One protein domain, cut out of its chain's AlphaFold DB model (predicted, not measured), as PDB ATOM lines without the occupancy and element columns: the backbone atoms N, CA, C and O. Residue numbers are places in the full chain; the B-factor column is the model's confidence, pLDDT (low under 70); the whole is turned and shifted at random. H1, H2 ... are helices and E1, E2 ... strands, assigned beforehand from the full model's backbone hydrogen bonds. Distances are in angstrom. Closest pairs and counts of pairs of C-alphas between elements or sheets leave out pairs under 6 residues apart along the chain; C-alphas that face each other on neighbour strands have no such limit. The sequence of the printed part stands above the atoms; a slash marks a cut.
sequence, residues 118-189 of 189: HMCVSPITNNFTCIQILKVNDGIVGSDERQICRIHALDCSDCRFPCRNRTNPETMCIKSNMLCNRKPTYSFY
ATOM      1  N   HIS A 118     188.874 237.547 174.524       89.81
ATOM      2  CA  HIS A 118     188.350 236.523 175.394       89.81
ATOM      3  C   HIS A 118     189.088 235.216 175.200       89.81
ATOM      4  O   HIS A 118     189.386 234.821 174.075       89.81
ATOM      5  N   MET A 119     189.305 234.504 176.299       87.44
ATOM      6  CA  MET A 119     189.671 233.100 176.230       87.44
ATOM      7  C   MET A 119     188.443 232.283 175.817       87.44
ATOM      8  O   MET A 119     187.394 232.366 176.453       87.44
ATOM      9  N   CYS A 120     188.589 231.492 174.761       86.31
ATOM     10  CA  CYS A 120     187.569 230.598 174.229       86.31
ATOM     11  C   CYS A 120     188.181 229.212 173.972       86.31
ATOM     12  O   CYS A 120     189.395 229.079 173.815       86.31
ATOM     13  N   VAL A 121     187.362 228.167 173.934       84.88
ATOM     14  CA  VAL A 121     187.745 226.827 173.492       84.88
ATOM     15  C   VAL A 121     187.393 226.684 172.015       84.88
ATOM     16  O   VAL A 121     186.238 226.835 171.626       84.88
ATOM     17  N   SER A 122     188.394 226.378 171.191       81.25
ATOM     18  CA  SER A 122     188.198 226.130 169.764       81.25
ATOM     19  C   SER A 122     187.461 224.802 169.547       81.25
ATOM     20  O   SER A 122     187.963 223.776 170.012       81.25
ATOM     21  N   PRO A 123     186.363 224.760 168.769       73.56
ATOM     22  CA  PRO A 123     185.653 223.507 168.478       73.56
ATOM     23  C   PRO A 123     186.485 222.548 167.608       73.56
ATOM     24  O   PRO A 123     186.273 221.339 167.621       73.56
ATOM     25  N   ILE A 124     187.448 223.079 166.843       77.25
ATOM     26  CA  ILE A 124     188.287 222.307 165.916       77.25
ATOM     27  C   ILE A 124     189.388 221.575 166.680       77.25
ATOM     28  O   ILE A 124     189.660 220.403 166.431       77.25
ATOM     29  N   THR A 125     190.057 222.282 167.592       80.94
ATOM     30  CA  THR A 125     191.255 221.769 168.275       80.94
ATOM     31  C   THR A 125     190.993 221.330 169.711       80.94
ATOM     32  O   THR A 125     191.854 220.681 170.298       80.94
ATOM     33  N   ASN A 126     189.833 221.673 170.285       76.81
ATOM     34  CA  ASN A 126     189.511 221.538 171.711       76.81
ATOM     35  C   ASN A 126     190.555 222.181 172.645       76.81
ATOM     36  O   ASN A 126     190.680 221.794 173.807       76.81
ATOM     37  N   ASN A 127     191.300 223.167 172.139       81.62
ATOM     38  CA  ASN A 127     192.306 223.917 172.882       81.62
ATOM     39  C   ASN A 127     191.843 225.352 173.133       81.62
ATOM     40  O   ASN A 127     191.012 225.896 172.396       81.62
ATOM     41  N   PHE A 128     192.426 225.977 174.155       85.44
ATOM     42  CA  PHE A 128     192.216 227.393 174.430       85.44
ATOM     43  C   PHE A 128     192.787 228.265 173.310       85.44
ATOM     44  O   PHE A 128     193.894 228.041 172.819       85.44
ATOM     45  N   THR A 129     192.026 229.282 172.933       88.94
ATOM     46  CA  THR A 129     192.386 230.319 171.970       88.94
ATOM     47  C   THR A 129     191.887 231.675 172.467       88.94
ATOM     48  O   THR A 129     191.002 231.740 173.318       88.94
ATOM     49  N   CYS A 130     192.451 232.762 171.943       91.06
ATOM     50  CA  CYS A 130     192.003 234.117 172.242       91.06
ATOM     51  C   CYS A 130     191.202 234.670 171.058       91.06
ATOM     52  O   CYS A 130     191.745 234.815 169.962       91.06
ATOM     53  N   ILE A 131     189.933 235.009 171.275       90.94
ATOM     54  CA  ILE A 131     189.054 235.622 170.267       90.94
ATOM     55  C   ILE A 131     188.820 237.094 170.590       90.94
ATOM     56  O   ILE A 131     188.844 237.480 171.751       90.94
ATOM     57  N   GLN A 132     188.597 237.933 169.582       92.19
ATOM     58  CA  GLN A 132     188.226 239.332 169.814       92.19
ATOM     59  C   GLN A 132     186.803 239.432 170.359       92.19
ATOM     60  O   GLN A 132     185.946 238.663 169.941       92.19
ATOM     61  N   ILE A 133     186.534 240.432 171.205       91.00
ATOM     62  CA  ILE A 133     185.180 240.690 171.728       91.00
ATOM     63  C   ILE A 133     184.120 240.847 170.627       91.00
ATOM     64  O   ILE A 133     182.990 240.417 170.788       91.00
ATOM     65  N   LEU A 134     184.496 241.375 169.460       90.94
ATOM     66  CA  LEU A 134     183.588 241.538 168.317       90.94
ATOM     67  C   LEU A 134     183.156 240.216 167.664       90.94
ATOM     68  O   LEU A 134     182.262 240.232 166.826       90.94
ATOM     69  N   LYS A 135     183.825 239.107 167.997       90.44
ATOM     70  CA  LYS A 135     183.466 237.762 167.537       90.44
ATOM     71  C   LYS A 135     182.592 237.011 168.530       90.44
ATOM     72  O   LYS A 135     182.128 235.934 168.216       90.44
ATOM     73  N   VAL A 136     182.380 237.565 169.722       90.06
ATOM     74  CA  VAL A 136     181.488 236.949 170.696       90.06
ATOM     75  C   VAL A 136     180.076 236.950 170.131       90.06
ATOM     76  O   VAL A 136     179.579 237.998 169.712       90.06
ATOM     77  N   ASN A 137     179.426 235.789 170.177       86.94
ATOM     78  CA  ASN A 137     178.064 235.591 169.686       86.94
ATOM     79  C   ASN A 137     177.935 235.852 168.171       86.94
ATOM     80  O   ASN A 137     176.895 236.339 167.714       86.94
ATOM     81  N   ASP A 138     178.993 235.595 167.393       87.00
ATOM     82  CA  ASP A 138     178.995 235.762 165.935       87.00
ATOM     83  C   ASP A 138     178.361 234.571 165.190       87.00
ATOM     84  O   ASP A 138     178.208 234.600 163.965       87.00
ATOM     85  N   GLY A 139     177.940 233.541 165.929       81.62
ATOM     86  CA  GLY A 139     177.359 232.314 165.403       81.62
ATOM     87  C   GLY A 139     178.404 231.337 164.866       81.62
ATOM     88  O   GLY A 139     178.029 230.278 164.351       81.62
ATOM     89  N   ILE A 140     179.700 231.663 164.966       77.56
ATOM     90  CA  ILE A 140     180.800 230.737 164.716       77.56
ATOM     91  C   ILE A 140     181.069 230.002 166.008       77.56
ATOM     92  O   ILE A 140     181.468 230.543 167.031       77.56
ATOM     93  N   VAL A 141     180.831 228.712 165.939       68.94
ATOM     94  CA  VAL A 141     180.454 228.036 167.148       68.94
ATOM     95  C   VAL A 141     181.653 227.685 168.031       68.94
ATOM     96  O   VAL A 141     182.721 227.314 167.550       68.94
ATOM     97  N   GLY A 142     181.501 227.878 169.338       76.56
ATOM     98  CA  GLY A 142     182.581 227.812 170.315       76.56
ATOM     99  C   GLY A 142     182.067 228.047 171.735       76.56
ATOM    100  O   GLY A 142     180.862 228.097 171.988       76.56
ATOM    101  N   SER A 143     182.978 228.178 172.703       82.69
ATOM    102  CA  SER A 143     182.599 228.457 174.103       82.69
ATOM    103  C   SER A 143     182.170 229.912 174.369       82.69
ATOM    104  O   SER A 143     181.899 230.277 175.517       82.69
ATOM    105  N   ASP A 144     182.183 230.746 173.336       83.81
ATOM    106  CA  ASP A 144     181.799 232.153 173.352       83.81
ATOM    107  C   ASP A 144     180.311 232.387 173.075       83.81
ATOM    108  O   ASP A 144     179.794 233.402 173.518       83.81
ATOM    109  N   GLU A 145     179.602 231.408 172.507       86.81
ATOM    110  CA  GLU A 145     178.159 231.447 172.206       86.81
ATOM    111  C   GLU A 145     177.259 231.241 173.454       86.81
ATOM    112  O   GLU A 145     176.239 230.540 173.448       86.81
ATOM    113  N   ARG A 146     177.638 231.840 174.586       85.44
ATOM    114  CA  ARG A 146     176.990 231.622 175.896       85.44
ATOM    115  C   ARG A 146     175.559 232.156 175.968       85.44
ATOM    116  O   ARG A 146     174.770 231.687 176.790       85.44
ATOM    117  N   GLN A 147     175.203 233.113 175.115       83.56
ATOM    118  CA  GLN A 147     173.854 233.667 175.002       83.56
ATOM    119  C   GLN A 147     172.803 232.610 174.672       83.56
ATOM    120  O   GLN A 147     171.661 232.736 175.112       83.56
ATOM    121  N   ILE A 148     173.184 231.544 173.961       84.44
ATOM    122  CA  ILE A 148     172.268 230.441 173.654       84.44
ATOM    123  C   ILE A 148     171.735 229.819 174.952       84.44
ATOM    124  O   ILE A 148     170.557 229.490 175.058       84.44
ATOM    125  N   CYS A 149     172.572 229.720 175.983       82.81
ATOM    126  CA  CYS A 149     172.183 229.093 177.239       82.81
ATOM    127  C   CYS A 149     171.413 229.993 178.199       82.81
ATOM    128  O   CYS A 149     170.679 229.473 179.034       82.81
ATOM    129  N   ARG A 150     171.478 231.317 178.023       81.69
ATOM    130  CA  ARG A 150     170.646 232.271 178.777       81.69
ATOM    131  C   ARG A 150     169.152 232.106 178.481       81.69
ATOM    132  O   ARG A 150     168.314 232.345 179.335       81.69
ATOM    133  N   ILE A 151     168.813 231.678 177.261       67.06
ATOM    134  CA  ILE A 151     167.422 231.575 176.785       67.06
ATOM    135  C   ILE A 151     166.813 230.196 177.091       67.06
ATOM    136  O   ILE A 151     165.600 230.074 177.249       67.06
ATOM    137  N   HIS A 152     167.645 229.152 177.169       57.88
ATOM    138  CA  HIS A 152     167.191 227.755 177.164       57.88
ATOM    139  C   HIS A 152     167.401 226.993 178.488       57.88
ATOM    140  O   HIS A 152     166.836 225.911 178.649       57.88
ATOM    141  N   ALA A 153     168.181 227.509 179.443       58.66
ATOM    142  CA  ALA A 153     168.541 226.780 180.663       58.66
ATOM    143  C   ALA A 153     167.589 227.063 181.844       58.66
ATOM    144  O   ALA A 153     167.986 227.652 182.843       58.66
ATOM    145  N   LEU A 154     166.336 226.601 181.764       56.19
ATOM    146  CA  LEU A 154     165.385 226.704 182.888       56.19
ATOM    147  C   LEU A 154     165.751 225.795 184.082       56.19
ATOM    148  O   LEU A 154     165.392 226.096 185.215       56.19
ATOM    149  N   ASP A 155     166.498 224.708 183.847       57.56
ATOM    150  CA  ASP A 155     166.785 223.674 184.860       57.56
ATOM    151  C   ASP A 155     168.244 223.642 185.353       57.56
ATOM    152  O   ASP A 155     168.603 222.823 186.206       57.56
ATOM    153  N   CYS A 156     169.112 224.522 184.845       67.38
ATOM    154  CA  CYS A 156     170.522 224.546 185.233       67.38
ATOM    155  C   CYS A 156     171.112 225.959 185.195       67.38
ATOM    156  O   CYS A 156     171.577 226.422 184.156       67.38
ATOM    157  N   SER A 157     171.173 226.585 186.368       63.81
ATOM    158  CA  SER A 157     171.755 227.911 186.614       63.81
ATOM    159  C   SER A 157     173.210 228.068 186.156       63.81
ATOM    160  O   SER A 157     173.627 229.127 185.710       63.81
ATOM    161  N   ASP A 158     173.996 226.997 186.240       71.50
ATOM    162  CA  ASP A 158     175.430 227.017 185.921       71.50
ATOM    163  C   ASP A 158     175.747 226.452 184.518       71.50
ATOM    164  O   ASP A 158     176.898 226.285 184.110       71.50
ATOM    165  N   CYS A 159     174.721 226.122 183.733       80.62
ATOM    166  CA  CYS A 159     174.908 225.584 182.393       80.62
ATOM    167  C   CYS A 159     175.062 226.725 181.388       80.62
ATOM    168  O   CYS A 159     174.113 227.105 180.712       80.62
ATOM    169  N   ARG A 160     176.272 227.278 181.298       83.06
ATOM    170  CA  ARG A 160     176.556 228.495 180.519       83.06
ATOM    171  C   ARG A 160     177.098 228.232 179.111       83.06
ATOM    172  O   ARG A 160     177.263 229.178 178.347       83.06
ATOM    173  N   PHE A 161     177.391 226.977 178.761       85.31
ATOM    174  CA  PHE A 161     178.058 226.625 177.503       85.31
ATOM    175  C   PHE A 161     177.152 225.791 176.595       85.31
ATOM    176  O   PHE A 161     176.736 224.706 177.012       85.31
ATOM    177  N   PRO A 162     176.866 226.236 175.359       82.88
ATOM    178  CA  PRO A 162     176.102 225.434 174.414       82.88
ATOM    179  C   PRO A 162     176.943 224.275 173.874       82.88
ATOM    180  O   PRO A 162     178.134 224.399 173.585       82.88
ATOM    181  N   CYS A 163     176.304 223.127 173.708       78.12
ATOM    182  CA  CYS A 163     176.863 221.932 173.096       78.12
ATOM    183  C   CYS A 163     175.809 221.261 172.223       78.12
ATOM    184  O   CYS A 163     174.613 221.300 172.521       78.12
ATOM    185  N   ARG A 164     176.255 220.592 171.158       72.75
ATOM    186  CA  ARG A 164     175.378 219.776 170.317       72.75
ATOM    187  C   ARG A 164     175.601 218.309 170.619       72.75
ATOM    188  O   ARG A 164     176.736 217.823 170.609       72.75
ATOM    189  N   ASN A 165     174.519 217.581 170.859       66.88
ATOM    190  CA  ASN A 165     174.605 216.133 170.926       66.88
ATOM    191  C   ASN A 165     174.669 215.563 169.497       66.88
ATOM    192  O   ASN A 165     173.957 216.002 168.597       66.88
ATOM    193  N   ARG A 166     175.520 214.558 169.273       62.12
ATOM    194  CA  ARG A 166     175.606 213.864 167.978       62.12
ATOM    195  C   ARG A 166     174.324 213.103 167.635       62.12
ATOM    196  O   ARG A 166     174.071 212.861 166.460       62.12
ATOM    197  N   THR A 167     173.547 212.706 168.641       60.69
ATOM    198  CA  THR A 167     172.322 211.910 168.466       60.69
ATOM    199  C   THR A 167     171.030 212.718 168.586       60.69
ATOM    200  O   THR A 167     170.020 212.287 168.041       60.69
ATOM    201  N   ASN A 168     171.051 213.882 169.245       60.50
ATOM    202  CA  ASN A 168     169.925 214.817 169.297       60.50
ATOM    203  C   ASN A 168     170.395 216.195 168.788       60.50
ATOM    204  O   ASN A 168     171.293 216.776 169.398       60.50
ATOM    205  N   PRO A 169     169.832 216.725 167.687       64.06
ATOM    206  CA  PRO A 169     170.234 218.015 167.138       64.06
ATOM    207  C   PRO A 169     169.886 219.219 168.025       64.06
ATOM    208  O   PRO A 169     170.348 220.314 167.700       64.06
ATOM    209  N   GLU A 170     169.097 219.039 169.088       70.06
ATOM    210  CA  GLU A 170     168.793 220.087 170.064       70.06
ATOM    211  C   GLU A 170     170.051 220.567 170.798       70.06
ATOM    212  O   GLU A 170     170.920 219.782 171.197       70.06
ATOM    213  N   THR A 171     170.146 221.886 170.974       74.62
ATOM    214  CA  THR A 171     171.227 222.509 171.735       74.62
ATOM    215  C   THR A 171     171.048 222.210 173.215       74.62
ATOM    216  O   THR A 171     170.013 222.522 173.799       74.62
ATOM    217  N   MET A 172     172.073 221.627 173.829       81.19
ATOM    218  CA  MET A 172     172.119 221.360 175.260       81.19
ATOM    219  C   MET A 172     173.103 222.312 175.926       81.19
ATOM    220  O   MET A 172     174.179 222.571 175.393       81.19
ATOM    221  N   CYS A 173     172.763 222.790 177.115       82.62
ATOM    222  CA  CYS A 173     173.641 223.635 177.909       82.62
ATOM    223  C   CYS A 173     174.379 222.810 178.960       82.62
ATOM    224  O   CYS A 173     173.768 222.013 179.672       82.62
ATOM    225  N   ILE A 174     175.696 222.995 179.048       81.12
ATOM    226  CA  ILE A 174     176.568 222.287 179.989       81.12
ATOM    227  C   ILE A 174     177.340 223.256 180.882       81.12
ATOM    228  O   ILE A 174     177.516 224.434 180.564       81.12
ATOM    229  N   LYS A 175     177.815 222.728 182.009       80.56
ATOM    230  CA  LYS A 175     178.667 223.430 182.973       80.56
ATOM    231  C   LYS A 175     180.113 223.536 182.490       80.56
ATOM    232  O   LYS A 175     180.569 222.717 181.689       80.56
ATOM    233  N   SER A 176     180.859 224.490 183.044       78.25
ATOM    234  CA  SER A 176     182.286 224.709 182.741       78.25
ATOM    235  C   SER A 176     183.152 223.460 182.959       78.25
ATOM    236  O   SER A 176     184.011 223.145 182.138       78.25
ATOM    237  N   ASN A 177     182.891 222.692 184.020       74.44
ATOM    238  CA  ASN A 177     183.634 221.472 184.358       74.44
ATOM    239  C   ASN A 177     183.381 220.293 183.397       74.44
ATOM    240  O   ASN A 177     184.103 219.295 183.424       74.44
ATOM    241  N   MET A 178     182.361 220.392 182.543       76.62
ATOM    242  CA  MET A 178     182.062 219.400 181.511       76.62
ATOM    243  C   MET A 178     182.800 219.695 180.200       76.62
ATOM    244  O   MET A 178     182.837 218.837 179.318       76.62
ATOM    245  N   LEU A 179     183.427 220.868 180.078       75.56
ATOM    246  CA  LEU A 179     184.238 221.235 178.922       75.56
ATOM    247  C   LEU A 179     185.529 220.412 178.901       75.56
ATOM    248  O   LEU A 179     186.178 220.208 179.925       75.56
ATOM    249  N   CYS A 180     185.912 219.934 177.717       71.88
ATOM    250  CA  CYS A 180     187.168 219.209 177.484       71.88
ATOM    251  C   CYS A 180     187.393 217.969 178.383       71.88
ATOM    252  O   CYS A 180     188.522 217.495 178.516       71.88
ATOM    253  N   ASN A 181     186.335 217.377 178.954       66.94
ATOM    254  CA  ASN A 181     186.416 216.286 179.938       66.94
ATOM    255  C   ASN A 181     186.781 214.895 179.356       66.94
ATOM    256  O   ASN A 181     186.541 213.869 179.995       66.94
ATOM    257  N   ARG A 182     187.368 214.842 178.148       58.69
ATOM    258  CA  ARG A 182     187.765 213.636 177.382       58.69
ATOM    259  C   ARG A 182     186.670 212.568 177.204       58.69
ATOM    260  O   ARG A 182     186.967 211.485 176.699       58.69
ATOM    261  N   LYS A 183     185.410 212.847 177.562       58.47
ATOM    262  CA  LYS A 183     184.282 211.949 177.301       58.47
ATOM    263  C   LYS A 183     183.706 212.262 175.911       58.47
ATOM    264  O   LYS A 183     183.327 213.400 175.659       58.47
ATOM    265  N   PRO A 184     183.616 211.279 174.998       50.22
ATOM    266  CA  PRO A 184     183.299 211.508 173.582       50.22
ATOM    267  C   PRO A 184     181.821 211.828 173.295       50.22
ATOM    268  O   PRO A 184     181.418 211.862 172.134       50.22
ATOM    269  N   THR A 185     180.990 212.017 174.321       51.19
ATOM    270  CA  THR A 185     179.533 212.142 174.171       51.19
ATOM    271  C   THR A 185     179.069 213.508 173.672       51.19
ATOM    272  O   THR A 185     177.962 213.590 173.148       51.19
ATOM    273  N   TYR A 186     179.888 214.558 173.782       53.22
ATOM    274  CA  TYR A 186     179.493 215.921 173.416       53.22
ATOM    275  C   TYR A 186     180.575 216.603 172.584       53.22
ATOM    276  O   TYR A 186     181.763 216.500 172.884       53.22
ATOM    277  N   SER A 187     180.153 217.291 171.529       54.75
ATOM    278  CA  SER A 187     180.972 218.269 170.819       54.75
ATOM    279  C   SER A 187     180.419 219.653 171.120       54.75
ATOM    280  O   SER A 187     179.203 219.813 171.281       54.75
ATOM    281  N   PHE A 188     181.309 220.648 171.170       55.03
ATOM    282  CA  PHE A 188     180.883 222.035 171.036       55.03
ATOM    283  C   PHE A 188     179.983 222.142 169.807       55.03
ATOM    284  O   PHE A 188     180.153 221.379 168.844       55.03
ATOM    285  N   TYR A 189     178.964 222.994 169.918       50.16
ATOM    286  CA  TYR A 189     178.147 223.315 168.757       50.16
ATOM    287  C   TYR A 189     179.073 223.880 167.665       50.16
ATOM    288  O   TYR A 189     180.205 224.291 168.028       50.16
TER     289      TYR A 189
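Overview. This is residues 118 to 189 of the 189 residues of the protein "Hypothetical protein" of Rotaria sp. Silwood1 (UniProt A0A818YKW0). With little regular structure, this domain sets a small three-stranded sheet, E4 E3 E5, with one short helix, H1, over it, apart from a two-stranded hairpin, E1 and E2. The 72 printed residues run E1 E2 H1 E3 E4 E5, 27 in named elements, class mixed; both sheets are antiparallel. The whole is compact, radius of gyration of the C-alphas 11.6 A, spanning 30 by 26 by 21 A.

Along the chain. Find E3, residues 161 to 165, at C-alpha 161 (178.058, 226.625, 177.503), 12.9 A long; E4 is 171 to 174, E5 186 to 188, H1 147 to 152. E1 is 118 to 121, from (188.350, 236.523, 175.394); E2 is 128 to 132, 13.4 A.

Arrangement. Within hydrogen-bond range are N 163 and O 172, 2.8 A, in hairpin E3 and E4; N 164 and O 187, 3.1 A, between E3 and E5; N 120 and O 129, 2.8 A, in hairpin E1 and E2. H1 is on the larger sheet, height 8.6 A, only just over E4, with 4 C-alphas there and 2 on E3; closest C-alphas, Cys 149 and Cys 173, 5.7 A. H1 has 0 of 2 O i to N i+4 and 1 of 3 O i to N i+3 pairs within range.

Size, cuts and confidence. The printed part has no cut; links E2 to H1 and E4 to E5 are long. Look for pLDDT under 70 at 141, 151 to 157, 165 to 169 and 181 to 189.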